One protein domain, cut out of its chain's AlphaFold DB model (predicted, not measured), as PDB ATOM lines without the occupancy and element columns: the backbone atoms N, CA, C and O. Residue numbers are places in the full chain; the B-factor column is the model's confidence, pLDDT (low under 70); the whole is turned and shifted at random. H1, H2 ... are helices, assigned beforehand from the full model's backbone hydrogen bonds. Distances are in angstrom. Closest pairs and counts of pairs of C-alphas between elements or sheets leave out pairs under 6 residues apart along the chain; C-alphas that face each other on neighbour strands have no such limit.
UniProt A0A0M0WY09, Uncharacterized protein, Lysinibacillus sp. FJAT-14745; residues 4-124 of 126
ATOM      1  N   ILE A   4     312.275 320.070 281.628       87.81
ATOM      2  CA  ILE A   4     311.443 318.877 281.827       87.81
ATOM      3  C   ILE A   4     311.721 318.257 283.201       87.81
ATOM      4  O   ILE A   4     310.779 317.989 283.940       87.81
ATOM      5  N   ASP A   5     312.993 318.130 283.587       87.31
ATOM      6  CA  ASP A   5     313.371 317.596 284.900       87.31
ATOM      7  C   ASP A   5     312.757 318.445 286.019       87.31
ATOM      8  O   ASP A   5     312.112 317.920 286.922       87.31
ATOM      9  N   LYS A   6     312.885 319.777 285.934       87.50
ATOM     10  CA  LYS A   6     312.308 320.704 286.924       87.50
ATOM     11  C   LYS A   6     310.791 320.541 287.051       87.50
ATOM     12  O   LYS A   6     310.270 320.576 288.167       87.50
ATOM     13  N   LEU A   7     310.088 320.345 285.936       86.75
ATOM     14  CA  LEU A   7     308.642 320.122 285.924       86.75
ATOM     15  C   LEU A   7     308.288 318.790 286.602       86.75
ATOM     16  O   LEU A   7     307.417 318.769 287.471       86.75
ATOM     17  N   ILE A   8     309.011 317.713 286.281       87.19
ATOM     18  CA  ILE A   8     308.827 316.391 286.900       87.19
ATOM     19  C   ILE A   8     309.024 316.471 288.418       87.19
ATOM     20  O   ILE A   8     308.162 316.011 289.162       87.19
ATOM     21  N   TYR A   9     310.100 317.102 288.896       89.00
ATOM     22  CA  TYR A   9     310.338 317.244 290.338       89.00
ATOM     23  C   TYR A   9     309.285 318.114 291.034       89.00
ATOM     24  O   TYR A   9     308.918 317.833 292.173       89.00
ATOM     25  N   THR A  10     308.760 319.133 290.351       86.12
ATOM     26  CA  THR A  10     307.679 319.972 290.893       86.12
ATOM     27  C   THR A  10     306.393 319.163 291.056       86.12
ATOM     28  O   THR A  10     305.789 319.181 292.127       86.12
ATOM     29  N   LEU A  11     306.005 318.388 290.036       83.94
ATOM     30  CA  LEU A  11     304.854 317.484 290.115       83.94
ATOM     31  C   LEU A  11     305.048 316.405 291.184       83.94
ATOM     32  O   LEU A  11     304.127 316.132 291.950       83.94
ATOM     33  N   LEU A  12     306.250 315.834 291.289       88.19
ATOM     34  CA  LEU A  12     306.585 314.863 292.328       88.19
ATOM     35  C   LEU A  12     306.419 315.469 293.731       88.19
ATOM     36  O   LEU A  12     305.835 314.840 294.609       88.19
ATOM     37  N   SER A  13     306.882 316.705 293.937       87.31
ATOM     38  CA  SER A  13     306.716 317.424 295.204       87.31
ATOM     39  C   SER A  13     305.239 317.636 295.552       87.31
ATOM     40  O   SER A  13     304.838 317.362 296.681       87.31
ATOM     41  N   LEU A  14     304.413 318.032 294.578       84.94
ATOM     42  CA  LEU A  14     302.961 318.158 294.753       84.94
ATOM     43  C   LEU A  14     302.323 316.823 295.166       84.94
ATOM     44  O   LEU A  14     301.515 316.801 296.088       84.94
ATOM     45  N   VAL A  15     302.725 315.708 294.548       83.38
ATOM     46  CA  VAL A  15     302.241 314.363 294.915       83.38
ATOM     47  C   VAL A  15     302.640 313.991 296.343       83.38
ATOM     48  O   VAL A  15     301.817 313.459 297.086       83.38
ATOM     49  N   ILE A  16     303.871 314.300 296.756       86.75
ATOM     50  CA  ILE A  16     304.335 314.064 298.129       86.75
ATOM     51  C   ILE A  16     303.498 314.877 299.130       86.75
ATOM     52  O   ILE A  16     303.085 314.336 300.153       86.75
ATOM     53  N   ILE A  17     303.193 316.144 298.830       84.38
ATOM     54  CA  ILE A  17     302.337 316.989 299.679       84.38
ATOM     55  C   ILE A  17     300.933 316.386 299.799       84.38
ATOM     56  O   ILE A  17     300.412 316.276 300.909       84.38
ATOM     57  N   THR A  18     300.351 315.927 298.687       79.25
ATOM     58  CA  THR A  18     299.054 315.237 298.692       79.25
ATOM     59  C   THR A  18     299.099 313.981 299.562       79.25
ATOM     60  O   THR A  18     298.187 313.742 300.350       79.25
ATOM     61  N   PHE A  19     300.175 313.193 299.469       79.56
ATOM     62  CA  PHE A  19     300.349 311.977 300.262       79.56
ATOM     63  C   PHE A  19     300.440 312.273 301.767       79.56
ATOM     64  O   PHE A  19     299.780 311.615 302.571       79.56
ATOM     65  N   ILE A  20     301.188 313.313 302.148       83.69
ATOM     66  CA  ILE A  20     301.240 313.809 303.531       83.69
ATOM     67  C   ILE A  20     299.851 314.273 303.986       83.69
ATOM     68  O   ILE A  20     299.435 313.971 305.105       83.69
ATOM     69  N   GLY A  21     299.105 314.963 303.121       77.88
ATOM     70  CA  GLY A  21     297.723 315.368 303.384       77.88
ATOM     71  C   GLY A  21     296.806 314.190 303.703       77.88
ATOM     72  O   GLY A  21     296.050 314.247 304.671       77.88
ATOM     73  N   THR A  22     296.931 313.093 302.956       76.50
ATOM     74  CA  THR A  22     296.176 311.855 303.198       76.50
ATOM     75  C   THR A  22     296.516 311.233 304.550       76.50
ATOM     76  O   THR A  22     295.610 310.866 305.291       76.50
ATOM     77  N   ILE A  23     297.803 311.154 304.907       77.50
ATOM     78  CA  ILE A  23     298.243 310.589 306.197       77.50
ATOM     79  C   ILE A  23     297.766 311.449 307.371       77.50
ATOM     80  O   ILE A  23     297.344 310.930 308.400       77.50
ATOM     81  N   THR A  24     297.827 312.769 307.217       78.38
ATOM     82  CA  THR A  24     297.448 313.725 308.266       78.38
ATOM     83  C   THR A  24     295.941 313.970 308.345       78.38
ATOM     84  O   THR A  24     295.497 314.719 309.212       78.38
ATOM     85  N   GLY A  25     295.143 313.376 307.447       66.12
ATOM     86  CA  GLY A  25     293.702 313.623 307.354       66.12
ATOM     87  C   GLY A  25     293.352 315.078 307.017       66.12
ATOM     88  O   GLY A  25     292.213 315.506 307.204       66.12
ATOM     89  N   SER A  26     294.324 315.858 306.540       72.00
ATOM     90  CA  SER A  26     294.148 317.270 306.236       72.00
ATOM     91  C   SER A  26     293.765 317.428 304.775       72.00
ATOM     92  O   SER A  26     294.600 317.419 303.867       72.00
ATOM     93  N   TRP A  27     292.467 317.609 304.551       69.31
ATOM     94  CA  TRP A  27     291.896 317.802 303.222       69.31
ATOM     95  C   TRP A  27     292.536 318.984 302.472       69.31
ATOM     96  O   TRP A  27     292.656 318.924 301.251       69.31
ATOM     97  N   ARG A  28     293.018 320.020 303.178       75.38
ATOM     98  CA  ARG A  28     293.692 321.188 302.579       75.38
ATOM     99  C   ARG A  28     294.965 320.787 301.835       75.38
ATOM    100  O   ARG A  28     295.173 321.208 300.700       75.38
ATOM    101  N   PHE A  29     295.785 319.926 302.440       72.06
ATOM    102  CA  PHE A  29     297.018 319.429 301.820       72.06
ATOM    103  C   PHE A  29     296.757 318.453 300.669       72.06
ATOM    104  O   PHE A  29     297.619 318.293 299.816       72.06
ATOM    105  N   ILE A  30     295.572 317.844 300.607       72.31
ATOM    106  CA  ILE A  30     295.151 317.002 299.479       72.31
ATOM    107  C   ILE A  30     294.645 317.876 298.321       72.31
ATOM    108  O   ILE A  30     294.989 317.659 297.160       72.31
ATOM    109  N   LEU A  31     293.827 318.883 298.633       71.25
ATOM    110  CA  LEU A  31     293.095 319.664 297.639       71.25
ATOM    111  C   LEU A  31     293.900 320.802 297.016       71.25
ATOM    112  O   LEU A  31     293.752 321.061 295.823       71.25
ATOM    113  N   TYR A  32     294.756 321.482 297.779       75.31
ATOM    114  CA  TYR A  32     295.491 322.643 297.269       75.31
ATOM    115  C   TYR A  32     296.506 322.284 296.173       75.31
ATOM    116  O   TYR A  32     296.512 322.969 295.147       75.31
ATOM    117  N   PRO A  33     297.300 321.199 296.290       77.38
ATOM    118  CA  PRO A  33     298.151 320.740 295.191       77.38
ATOM    119  C   PRO A  33     297.365 320.470 293.906       77.38
ATOM    120  O   PRO A  33     297.775 320.870 292.818       77.38
ATOM    121  N   TYR A  34     296.202 319.831 294.038       74.31
ATOM    122  CA  TYR A  34     295.339 319.494 292.912       74.31
ATOM    123  C   TYR A  34     294.767 320.744 292.228       74.31
ATOM    124  O   TYR A  34     294.803 320.856 291.001       74.31
ATOM    125  N   LEU A  35     294.318 321.724 293.018       74.50
ATOM    126  CA  LEU A  35     293.831 323.013 292.525       74.50
ATOM    127  C   LEU A  35     294.890 323.787 291.743       74.50
ATOM    128  O   LEU A  35     294.580 324.355 290.696       74.50
ATOM    129  N   ILE A  36     296.134 323.787 292.224       76.38
ATOM    130  CA  ILE A  36     297.254 324.435 291.533       76.38
ATOM    131  C   ILE A  36     297.462 323.796 290.156       76.38
ATOM    132  O   ILE A  36     297.553 324.507 289.156       76.38
ATOM    133  N   VAL A  37     297.486 322.463 290.085       77.25
ATOM    134  CA  VAL A  37     297.687 321.738 288.820       77.25
ATOM    135  C   VAL A  37     296.549 322.009 287.837       77.25
ATOM    136  O   VAL A  37     296.813 322.322 286.675       77.25
ATOM    137  N   ILE A  38     295.292 321.956 288.290       74.75
ATOM    138  CA  ILE A  38     294.133 322.276 287.445       74.75
ATOM    139  C   ILE A  38     294.191 323.723 286.963       74.75
ATOM    140  O   ILE A  38     294.003 323.974 285.775       74.75
ATOM    141  N   GLY A  39     294.464 324.672 287.860       73.62
ATOM    142  CA  GLY A  39     294.540 326.089 287.517       73.62
ATOM    143  C   GLY A  39     295.574 326.346 286.426       73.62
ATOM    144  O   GLY A  39     295.278 327.026 285.446       73.62
ATOM    145  N   ILE A  40     296.753 325.729 286.541       78.81
ATOM    146  CA  ILE A  40     297.809 325.802 285.526       78.81
ATOM    147  C   ILE A  40     297.345 325.174 284.203       78.81
ATOM    148  O   ILE A  40     297.505 325.792 283.151       78.81
ATOM    149  N   ALA A  41     296.742 323.982 284.236       74.44
ATOM    150  CA  ALA A  41     296.261 323.295 283.036       74.44
ATOM    151  C   ALA A  41     295.199 324.115 282.283       74.44
ATOM    152  O   ALA A  41     295.283 324.273 281.064       74.44
ATOM    153  N   ILE A  42     294.245 324.696 283.014       73.06
ATOM    154  CA  ILE A  42     293.222 325.592 282.467       73.06
ATOM    155  C   ILE A  42     293.880 326.842 281.873       73.06
ATOM    156  O   ILE A  42     293.558 327.223 280.750       73.06
ATOM    157  N   LEU A  43     294.832 327.460 282.580       77.44
ATOM    158  CA  LEU A  43     295.516 328.668 282.113       77.44
ATOM    159  C   LEU A  43     296.242 328.424 280.783       77.44
ATOM    160  O   LEU A  43     296.084 329.205 279.844       77.44
ATOM    161  N   PHE A  44     296.977 327.314 280.671       78.81
ATOM    162  CA  PHE A  44     297.647 326.920 279.431       78.81
ATOM    163  C   PHE A  44     296.658 326.583 278.308       78.81
ATOM    164  O   PHE A  44     296.861 327.024 277.176       78.81
ATOM    165  N   GLY A  45     295.576 325.856 278.607       71.12
ATOM    166  CA  GLY A  45     294.555 325.490 277.618       71.12
ATOM    167  C   GLY A  45     293.770 326.686 277.068       71.12
ATOM    168  O   GLY A  45     293.301 326.660 275.930       71.12
ATOM    169  N   ILE A  46     293.655 327.757 277.854       72.00
ATOM    170  CA  ILE A  46     292.880 328.956 277.517       72.00
ATOM    171  C   ILE A  46     293.731 330.044 276.867       72.00
ATOM    172  O   ILE A  46     293.207 330.835 276.078       72.00
ATOM    173  N   LEU A  47     295.038 330.077 277.149       75.38
ATOM    174  CA  LEU A  47     295.943 331.145 276.716       75.38
ATOM    175  C   LEU A  47     295.863 331.420 275.206       75.38
ATOM    176  O   LEU A  47     295.846 332.573 274.774       75.38
ATOM    177  N   LYS A  48     295.781 330.352 274.399       69.12
ATOM    178  CA  LYS A  48     295.702 330.436 272.934       69.12
ATOM    179  C   LYS A  48     294.371 331.038 272.460       69.12
ATOM    180  O   LYS A  48     294.375 331.902 271.587       69.12
ATOM    181  N   ASN A  49     293.259 330.637 273.074       68.38
ATOM    182  CA  ASN A  49     291.906 331.024 272.655       68.38
ATOM    183  C   ASN A  49     291.523 332.430 273.131       68.38
ATOM    184  O   ASN A  49     290.895 333.191 272.396       68.38
ATOM    185  N   VAL A  50     291.951 332.823 274.333       69.25
ATOM    186  CA  VAL A  50     291.721 334.178 274.858       69.25
ATOM    187  C   VAL A  50     292.429 335.240 274.022       69.25
ATOM    188  O   VAL A  50     291.882 336.325 273.835       69.25
ATOM    189  N   LYS A  51     293.611 334.929 273.473       71.50
ATOM    190  CA  LYS A  51     294.339 335.852 272.592       71.50
ATOM    191  C   LYS A  51     293.580 336.142 271.292       71.50
ATOM    192  O   LYS A  51     293.739 337.221 270.733       71.50
ATOM    193  N   GLN A  52     292.766 335.196 270.819       73.25
ATOM    194  CA  GLN A  52     291.970 335.341 269.598       73.25
ATOM    195  C   GLN A  52     290.612 336.005 269.856       73.25
ATOM    196  O   GLN A  52     290.156 336.788 269.028       73.25
ATOM    197  N   ASN A  53     289.971 335.734 270.999       72.00
ATOM    198  CA  ASN A  53     288.687 336.344 271.340       72.00
ATOM    199  C   ASN A  53     288.566 336.635 272.853       72.00
ATOM    200  O   ASN A  53     288.114 335.776 273.620       72.00
ATOM    201  N   PRO A  54     288.909 337.857 273.309       74.25
ATOM    202  CA  PRO A  54     288.931 338.196 274.734       74.25
ATOM    203  C   PRO A  54     287.540 338.152 275.382       74.25
ATOM    204  O   PRO A  54     287.418 337.966 276.592       74.25
ATOM    205  N   ARG A  55     286.467 338.247 274.586       73.75
ATOM    206  CA  ARG A  55     285.086 338.221 275.082       73.75
ATOM    207  C   ARG A  55     284.687 336.857 275.657       73.75
ATOM    208  O   ARG A  55     283.762 336.787 276.458       73.75
ATOM    209  N   LYS A  56     285.401 335.779 275.307       70.31
ATOM    210  CA  LYS A  56     285.167 334.420 275.830       70.31
ATOM    211  C   LYS A  56     285.790 334.155 277.204       70.31
ATOM    212  O   LYS A  56     285.568 333.088 277.771       70.31
ATOM    213  N   MET A  57     286.498 335.131 277.780       74.31
ATOM    214  CA  MET A  57     287.098 335.020 279.114       74.31
ATOM    215  C   MET A  57     286.050 334.880 280.237       74.31
ATOM    216  O   MET A  57     286.369 334.398 281.318       74.31
ATOM    217  N   TRP A  58     284.781 335.221 279.985       78.81
ATOM    218  CA  TRP A  58     283.708 335.074 280.976       78.81
ATOM    219  C   TRP A  58     283.490 333.622 281.441       78.81
ATOM    220  O   TRP A  58     283.168 333.410 282.606       78.81
ATOM    221  N   ILE A  59     283.718 332.625 280.574       77.06
ATOM    222  CA  ILE A  59     283.531 331.200 280.897       77.06
ATOM    223  C   ILE A  59     284.527 330.744 281.970       77.06
ATOM    224  O   ILE A  59     284.078 330.329 283.038       77.06
ATOM    225  N   PRO A  60     285.858 330.847 281.770       75.81
ATOM    226  CA  PRO A  60     286.802 330.468 282.816       75.81
ATOM    227  C   PRO A  60     286.665 331.308 284.080       75.81
ATOM    228  O   PRO A  60     286.818 330.770 285.171       75.81
ATOM    229  N   VAL A  61     286.328 332.596 283.962       80.50
ATOM    230  CA  VAL A  61     286.096 333.450 285.134       80.50
ATOM    231  C   VAL A  61     284.904 332.940 285.946       80.50
ATOM    232  O   VAL A  61     285.029 332.759 287.155       80.50
ATOM    233  N   SER A  62     283.778 332.630 285.298       82.25
ATOM    234  CA  SER A  62     282.605 332.057 285.969       82.25
ATOM    235  C   SER A  62     282.932 330.722 286.637       82.25
ATOM    236  O   SER A  62     282.495 330.469 287.755       82.25
ATOM    237  N   VAL A  63     283.717 329.876 285.971       81.44
ATOM    238  CA  VAL A  63     284.158 328.585 286.509       81.44
ATOM    239  C   VAL A  63     285.006 328.759 287.766       81.44
ATOM    240  O   VAL A  63     284.753 328.100 288.774       81.44
ATOM    241  N   VAL A  64     285.985 329.664 287.727       81.94
ATOM    242  CA  VAL A  64     286.839 329.969 288.880       81.94
ATOM    243  C   VAL A  64     286.000 330.487 290.045       81.94
ATOM    244  O   VAL A  64     286.187 330.026 291.166       81.94
ATOM    245  N   ILE A  65     285.032 331.374 289.793       84.56
ATOM    246  CA  ILE A  65     284.128 331.890 290.831       84.56
ATOM    247  C   ILE A  65     283.335 330.753 291.489       84.56
ATOM    248  O   ILE A  65     283.297 330.668 292.715       84.56
ATOM    249  N   VAL A  66     282.738 329.853 290.700       86.44
ATOM    250  CA  VAL A  66     281.973 328.715 291.240       86.44
ATOM    251  C   VAL A  66     282.868 327.798 292.075       86.44
ATOM    252  O   VAL A  66     282.474 327.398 293.171       86.44
ATOM    253  N   TYR A  67     284.087 327.509 291.614       83.06
ATOM    254  CA  TYR A  67     285.038 326.722 292.397       83.06
ATOM    255  C   TYR A  67     285.442 327.413 293.695       83.06
ATOM    256  O   TYR A  67     285.455 326.756 294.731       83.06
ATOM    257  N   ILE A  68     285.725 328.717 293.672       85.00
ATOM    258  CA  ILE A  68     286.043 329.478 294.886       85.00
ATOM    259  C   ILE A  68     284.909 329.347 295.903       85.00
ATOM    260  O   ILE A  68     285.179 329.073 297.067       85.00
ATOM    261  N   ILE A  69     283.650 329.472 295.472       87.12
ATOM    262  CA  ILE A  69     282.488 329.320 296.356       87.12
ATOM    263  C   ILE A  69     282.425 327.904 296.940       87.12
ATOM    264  O   ILE A  69     282.282 327.752 298.150       87.12
ATOM    265  N   LEU A  70     282.564 326.866 296.109       85.81
ATOM    266  CA  LEU A  70     282.513 325.471 296.565       85.81
ATOM    267  C   LEU A  70     283.651 325.132 297.534       85.81
ATOM    268  O   LEU A  70     283.423 324.455 298.534       85.81
ATOM    269  N   TYR A  71     284.864 325.614 297.268       83.06
ATOM    270  CA  TYR A  71     286.010 325.390 298.144       83.06
ATOM    271  C   TYR A  71     285.937 326.210 299.427       83.06
ATOM    272  O   TYR A  71     286.288 325.688 300.479       83.06
ATOM    273  N   ALA A  72     285.432 327.444 299.378       84.31
ATOM    274  CA  ALA A  72     285.154 328.225 300.579       84.31
ATOM    275  C   ALA A  72     284.094 327.533 301.444       84.31
ATOM    276  O   ALA A  72     284.238 327.452 302.658       84.31
ATOM    277  N   TRP A  73     283.059 326.967 300.820       84.12
ATOM    278  CA  TRP A  73     282.043 326.190 301.520       84.12
ATOM    279  C   TRP A  73     282.625 324.926 302.164       84.12
ATOM    280  O   TRP A  73     282.314 324.617 303.314       84.12
ATOM    281  N   LEU A  74     283.504 324.219 301.448       82.75
ATOM    282  CA  LEU A  74     284.231 323.072 301.987       82.75
ATOM    283  C   LEU A  74     285.102 323.478 303.184       82.75
ATOM    284  O   LEU A  74     285.112 322.769 304.189       82.75
ATOM    285  N   ASP A  75     285.788 324.621 303.094       82.31
ATOM    286  CA  ASP A  75     286.626 325.149 304.171       82.31
ATOM    287  C   ASP A  75     285.790 325.476 305.404       82.31
ATOM    288  O   ASP A  75     286.080 324.970 306.482       82.31
ATOM    289  N   ILE A  76     284.680 326.199 305.232       83.25
ATOM    290  CA  ILE A  76     283.746 326.527 306.317       83.25
ATOM    291  C   ILE A  76     283.231 325.261 307.000       83.25
ATOM    292  O   ILE A  76     283.212 325.191 308.226       83.25
ATOM    293  N   MET A  77     282.839 324.244 306.227       79.81
ATOM    294  CA  MET A  77     282.368 322.983 306.798       79.81
ATOM    295  C   MET A  77     283.449 322.306 307.636       79.81
ATOM    296  O   MET A  77     283.142 321.744 308.680       79.81
ATOM    297  N   THR A  78     284.703 322.366 307.205       78.38
ATOM    298  CA  THR A  78     285.808 321.585 307.773       78.38
ATOM    299  C   THR A  78     286.699 322.363 308.748       78.38
ATOM    300  O   THR A  78     287.719 321.825 309.185       78.38
ATOM    301  N   ILE A  79     286.320 323.596 309.116       78.25
ATOM    302  CA  ILE A  79     287.028 324.425 310.108       78.25
ATOM    303  C   ILE A  79     287.149 323.694 311.448       78.25
ATOM    304  O   ILE A  79     288.247 323.607 311.994       78.25
ATOM    305  N   ASP A  80     286.039 323.147 311.951       77.31
ATOM    306  CA  ASP A  80     285.998 322.547 313.290       77.31
ATOM    307  C   ASP A  80     286.356 321.055 313.284       77.31
ATOM    308  O   ASP A  80     286.858 320.521 314.271       77.31
ATOM    309  N   THR A  81     286.082 320.350 312.180       77.12
ATOM    310  CA  THR A  81     286.323 318.904 312.060       77.12
ATOM    311  C   THR A  81     286.719 318.508 310.634       77.12
ATOM    312  O   THR A  81     286.123 319.009 309.681       77.12
ATOM    313  N   PRO A  82     287.629 317.531 310.438       68.94
ATOM    314  CA  PRO A  82     288.023 317.072 309.096       68.94
ATOM    315  C   PRO A  82     286.861 316.506 308.259       68.94
ATOM    316  O   PRO A  82     286.893 316.517 307.028       68.94
ATOM    317  N   THR A  83     285.815 316.003 308.917       73.06
ATOM    318  CA  THR A  83     284.626 315.425 308.273       73.06
ATOM    319  C   THR A  83     283.560 316.463 307.932       73.06
ATOM    320  O   THR A  83     282.659 316.186 307.141       73.06
ATOM    321  N   GLY A  84     283.661 317.661 308.504       68.69
ATOM    322  CA  GLY A  84     282.683 318.729 308.373       68.69
ATOM    323  C   GLY A  84     281.386 318.530 309.159       68.69
ATOM    324  O   GLY A  84     280.341 319.059 308.786       68.69
ATOM    325  N   GLY A  85     281.447 317.734 310.231       76.94
ATOM    326  CA  GLY A  85     280.331 317.436 311.126       76.94
ATOM    327  C   GLY A  85     280.080 315.938 311.328       76.94
ATOM    328  O   GLY A  85     280.768 315.083 310.767       76.94
ATOM    329  N   SER A  86     279.073 315.635 312.156       74.56
ATOM    330  CA  SER A  86     278.643 314.271 312.518       74.56
ATOM    331  C   SER A  86     277.428 313.768 311.732       74.56
ATOM    332  O   SER A  86     277.085 312.589 311.809       74.56
ATOM    333  N   LYS A  87     276.753 314.645 310.981       81.00
ATOM    334  CA  LYS A  87     275.593 314.275 310.164       81.00
ATOM    335  C   LYS A  87     276.062 313.745 308.818       81.00
ATOM    336  O   LYS A  87     276.689 314.473 308.059       81.00
ATOM    337  N   TYR A  88     275.718 312.502 308.511       82.12
ATOM    338  CA  TYR A  88     275.996 311.915 307.206       82.12
ATOM    339  C   TYR A  88     274.976 312.389 306.165       82.12
ATOM    340  O   TYR A  88     273.776 312.440 306.437       82.12
ATOM    341  N   ILE A  89     275.449 312.694 304.959       81.50
ATOM    342  CA  ILE A  89     274.626 313.019 303.791       81.50
ATOM    343  C   ILE A  89     274.766 311.843 302.822       81.50
ATOM    344  O   ILE A  89     275.860 311.580 302.337       81.50
ATOM    345  N   PHE A  90     273.686 311.090 302.583       81.00
ATOM    346  CA  PHE A  90     273.721 309.851 301.780       81.00
ATOM    347  C   PHE A  90     274.784 308.830 302.244       81.00
ATOM    348  O   PHE A  90     275.394 308.143 301.432       81.00
ATOM    349  N   GLY A  91     275.035 308.742 303.556       82.69
ATOM    350  CA  GLY A  91     276.058 307.850 304.123       82.69
ATOM    351  C   GLY A  91     277.502 308.359 303.991       82.69
ATOM    352  O   GLY A  91     278.424 307.684 304.438       82.69
ATOM    353  N   LEU A  92     277.708 309.552 303.428       80.62
ATOM    354  CA  LEU A  92     279.010 310.205 303.300       80.62
ATOM    355  C   LEU A  92     279.173 311.305 304.347       80.62
ATOM    356  O   LEU A  92     278.194 311.917 304.784       80.62
ATOM    357  N   THR A  93     280.414 311.590 304.740       82.75
ATOM    358  CA  THR A  93     280.701 312.788 305.536       82.75
ATOM    359  C   THR A  93     280.342 314.041 304.725       82.75
ATOM    360  O   THR A  93     280.471 314.017 303.498       82.75
ATOM    361  N   PRO A  94     279.911 315.143 305.361       81.25
ATOM    362  CA  PRO A  94     279.574 316.387 304.665       81.25
ATOM    363  C   PRO A  94     280.658 316.866 303.691       81.25
ATOM    364  O   PRO A  94     280.349 317.233 302.556       81.25
ATOM    365  N   SER A  95     281.930 316.777 304.096       78.69
ATOM    366  CA  SER A  95     283.072 317.125 303.244       78.69
ATOM    367  C   SER A  95     283.174 316.244 301.994       78.69
ATOM    368  O   SER A  95     283.381 316.746 300.887       78.69
ATOM    369  N   MET A  96     282.962 314.935 302.141       79.00
ATOM    370  CA  MET A  96     283.021 313.988 301.030       79.00
ATOM    371  C   MET A  96     281.809 314.115 300.106       79.00
ATOM    372  O   MET A  96     281.951 314.036 298.889       79.00
ATOM    373  N   ALA A  97     280.621 314.360 300.663       84.75
ATOM    374  CA  ALA A  97     279.409 314.587 299.885       84.75
ATOM    375  C   ALA A  97     279.556 315.817 298.978       84.75
ATOM    376  O   ALA A  97     279.269 315.731 297.786       84.75
ATOM    377  N   LEU A  98     280.071 316.935 299.504       84.25
ATOM    378  CA  LEU A  98     280.327 318.135 298.706       84.25
ATOM    379  C   LEU A  98     281.362 317.879 297.602       84.25
ATOM    380  O   LEU A  98     281.208 318.359 296.478       84.25
ATOM    381  N   TYR A  99     282.397 317.094 297.902       82.06
ATOM    382  CA  TYR A  99     283.417 316.751 296.918       82.06
ATOM    383  C   TYR A  99     282.865 315.873 295.782       82.06
ATOM    384  O   TYR A  99     283.007 316.230 294.612       82.06
ATOM    385  N   ILE A 100     282.193 314.764 296.111       84.00
ATOM    386  CA  ILE A 100     281.677 313.798 295.126       84.00
ATOM    387  C   ILE A 100     280.482 314.353 294.344       84.00
ATOM    388  O   ILE A 100     280.373 314.095 293.150       84.00
ATOM    389  N   LEU A 101     279.575 315.085 294.996       85.44
ATOM    390  CA  LEU A 101     278.322 315.540 294.377       85.44
ATOM    391  C   LEU A 101     278.420 316.952 293.793       85.44
ATOM    392  O   LEU A 101     277.694 317.274 292.858       85.44
ATOM    393  N   GLY A 102     279.296 317.798 294.338       84.31
ATOM    394  CA  GLY A 102     279.461 319.184 293.903       84.31
ATOM    395  C   GLY A 102     280.702 319.374 293.042       84.31
ATOM    396  O   GLY A 102     280.604 319.658 291.853       84.31
ATOM    397  N   ILE A 103     281.882 319.211 293.642       83.50
ATOM    398  CA  ILE A 103     283.165 319.607 293.036       83.50
ATOM    399  C   ILE A 103     283.522 318.721 291.833       83.50
ATOM    400  O   ILE A 103     283.902 319.234 290.777       83.50
ATOM    401  N   TRP A 104     283.389 317.400 291.972       82.12
ATOM    402  CA  TRP A 104     283.747 316.446 290.920       82.12
ATOM    403  C   TRP A 104     282.846 316.551 289.680       82.12
ATOM    404  O   TRP A 104     283.375 316.672 288.572       82.12
ATOM    405  N   PRO A 105     281.502 316.537 289.786       85.19
ATOM    406  CA  PRO A 105     280.640 316.582 288.609       85.19
ATOM    407  C   PRO A 105     280.756 317.923 287.885       85.19
ATOM    408  O   PRO A 105     280.691 317.962 286.655       85.19
ATOM    409  N   LEU A 106     281.015 319.007 288.625       83.69
ATOM    410  CA  LEU A 106     281.274 320.321 288.049       83.69
ATOM    411  C   LEU A 106     282.504 320.306 287.134       83.69
ATOM    412  O   LEU A 106     282.441 320.877 286.050       83.69
ATOM    413  N   ALA A 107     283.578 319.597 287.504       80.00
ATOM    414  CA  ALA A 107     284.769 319.460 286.657       80.00
ATOM    415  C   ALA A 107     284.421 318.865 285.283       80.00
ATOM    416  O   ALA A 107     284.829 319.390 284.247       80.00
ATOM    417  N   ASN A 108     283.598 317.814 285.268       81.94
ATOM    418  CA  ASN A 108     283.136 317.192 284.027       81.94
ATOM    419  C   ASN A 108     282.237 318.129 283.211       81.94
ATOM    420  O   ASN A 108     282.403 318.232 281.995       81.94
ATOM    421  N   LEU A 109     281.318 318.846 283.867       82.88
ATOM    422  CA  LEU A 109     280.461 319.833 283.203       82.88
ATOM    423  C   LEU A 109     281.277 320.966 282.581       82.88
ATOM    424  O   LEU A 109     280.957 321.420 281.487       82.88
ATOM    425  N   ILE A 110     282.349 321.395 283.240       80.25
ATOM    426  CA  ILE A 110     283.252 322.428 282.734       80.25
ATOM    427  C   ILE A 110     284.006 321.933 281.510       80.25
ATOM    428  O   ILE A 110     284.044 322.640 280.507       80.25
ATOM    429  N   CYS A 111     284.567 320.724 281.560       77.69
ATOM    430  CA  CYS A 111     285.207 320.113 280.397       77.69
ATOM    431  C   CYS A 111     284.234 320.024 279.216       77.69
ATOM    432  O   CYS A 111     284.607 320.349 278.090       77.69
ATOM    433  N   LEU A 112     282.975 319.659 279.471       81.19
ATOM    434  CA  LEU A 112     281.933 319.580 278.448       81.19
ATOM    435  C   LEU A 112     281.538 320.962 277.903       81.19
ATOM    436  O   LEU A 112     281.441 321.131 276.689       81.19
ATOM    437  N   LEU A 113     281.379 321.971 278.764       79.94
ATOM    438  CA  LEU A 113     281.144 323.365 278.369       79.94
ATOM    439  C   LEU A 113     282.296 323.910 277.525       79.94
ATOM    440  O   LEU A 113     282.068 324.601 276.529       79.94
ATOM    441  N   TYR A 114     283.532 323.590 277.906       74.31
ATOM    442  CA  TYR A 114     284.727 324.005 277.187       74.31
ATOM    443  C   TYR A 114     284.797 323.326 275.815       74.31
ATOM    444  O   TYR A 114     284.917 324.006 274.796       74.31
ATOM    445  N   ALA A 115     284.620 322.003 275.763       76.25
ATOM    446  CA  ALA A 115     284.551 321.258 274.511       76.25
ATOM    447  C   ALA A 115     283.458 321.819 273.592       76.25
ATOM    448  O   ALA A 115     283.724 322.119 272.435       76.25
ATOM    449  N   TRP A 116     282.254 322.066 274.106       78.62
ATOM    450  CA  TRP A 116     281.161 322.592 273.292       78.62
ATOM    451  C   TRP A 116     281.432 324.012 272.777       78.62
ATOM    452  O   TRP A 116     281.187 324.315 271.607       78.62
ATOM    453  N   THR A 117     281.975 324.891 273.620       73.19
ATOM    454  CA  THR A 117     282.165 326.305 273.261       73.19
ATOM    455  C   THR A 117     283.344 326.533 272.315       73.19
ATOM    456  O   THR A 117     283.309 327.471 271.512       73.19
ATOM    457  N   PHE A 118     284.386 325.704 272.409       69.94
ATOM    458  CA  PHE A 118     285.623 325.883 271.646       69.94
ATOM    459  C   PHE A 118     285.770 324.897 270.474       69.94
ATOM    460  O   PHE A 118     286.335 325.279 269.455       69.94
ATOM    461  N   SER A 119     285.183 323.693 270.522       67.06
ATOM    462  CA  SER A 119     285.235 322.739 269.392       67.06
ATOM    463  C   SER A 119     284.425 323.213 268.175       67.06
ATOM    464  O   SER A 119     284.768 322.919 267.029       67.06
ATOM    465  N   LYS A 120     283.390 324.034 268.399       58.00
ATOM    466  CA  LYS A 120     282.577 324.625 267.322       58.00
ATOM    467  C   LYS A 120     283.334 325.674 266.490       58.00
ATOM    468  O   LYS A 120     282.941 325.948 265.366       58.00
ATOM    469  N   GLU A 121     284.402 326.275 267.022       56.06
ATOM    470  CA  GLU A 121     285.210 327.269 266.291       56.06
ATOM    471  C   GLU A 121     286.304 326.637 265.429       56.06
ATOM    472  O   GLU A 121     286.578 327.138 264.341       56.06
ATOM    473  N   GLU A 122     286.890 325.518 265.861       55.00
ATOM    474  CA  GLU A 122     287.873 324.770 265.059       55.00
ATOM    475  C   GLU A 122     287.266 324.154 263.791       55.00
ATOM    476  O   GLU A 122     287.967 323.943 262.808       55.00
ATOM    477  N   THR A 123     285.958 323.896 263.794       54.56
ATOM    478  CA  THR A 123     285.217 323.370 262.637       54.56
ATOM    479  C   THR A 123     284.710 324.452 261.682       54.56
ATOM    480  O   THR A 123     284.350 324.125 260.560       54.56
ATOM    481  N   LEU A 124     284.668 325.724 262.100       52.56
ATOM    482  CA  LEU A 124     284.237 326.859 261.267       52.56
ATOM    483  C   LEU A 124     285.407 327.613 260.612       52.56
ATOM    484  O   LEU A 124     285.186 328.347 259.653       52.56
TER     485      LEU A 124
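AT A GLANCE: This is residues 4 to 124 of the 126 residues of an uncharacterized protein of Lysinibacillus sp. FJAT-14745 (UniProt A0A0M0WY09). Long helices H4, H3 and H2 run side by side as a loose triangle; H1 folds back from H2 as a V, residues 4 to 10 sticking out. The printed part has 121 residues, named helices H1 to H4 in order and no named strand: all helix. It is loose, radius of gyration of the C-alphas 17.0 A, spanning 53 by 38 by 19 A.

IN THESE COORDINATES: H4, residues 94 to 122, 41.3 A long, ends at C-alpha (287.873, 324.770, 265.059). H3 is residues 54 to 78, H2 27 to 52, H1 4 to 23, beginning at C-alpha (311.443, 318.877, 281.827).

HOW THE PARTS SIT: H4 and H3, a hairpin, touch; their closest C-alphas, Leu 74 and Ser 95, are 6.2 A apart. H2 is near H4 and close but not clearly touching H3. H1 and H2, a hairpin, touch, closest C-alphas Thr 18 and Ile 30, 4.4 A. Every O i to N i+4 pair is within hydrogen-bond range in H1.

THE WHOLE: The H3 to H4 link is long; 14 printed residues have pLDDT under 70, among them residues 118 to 124.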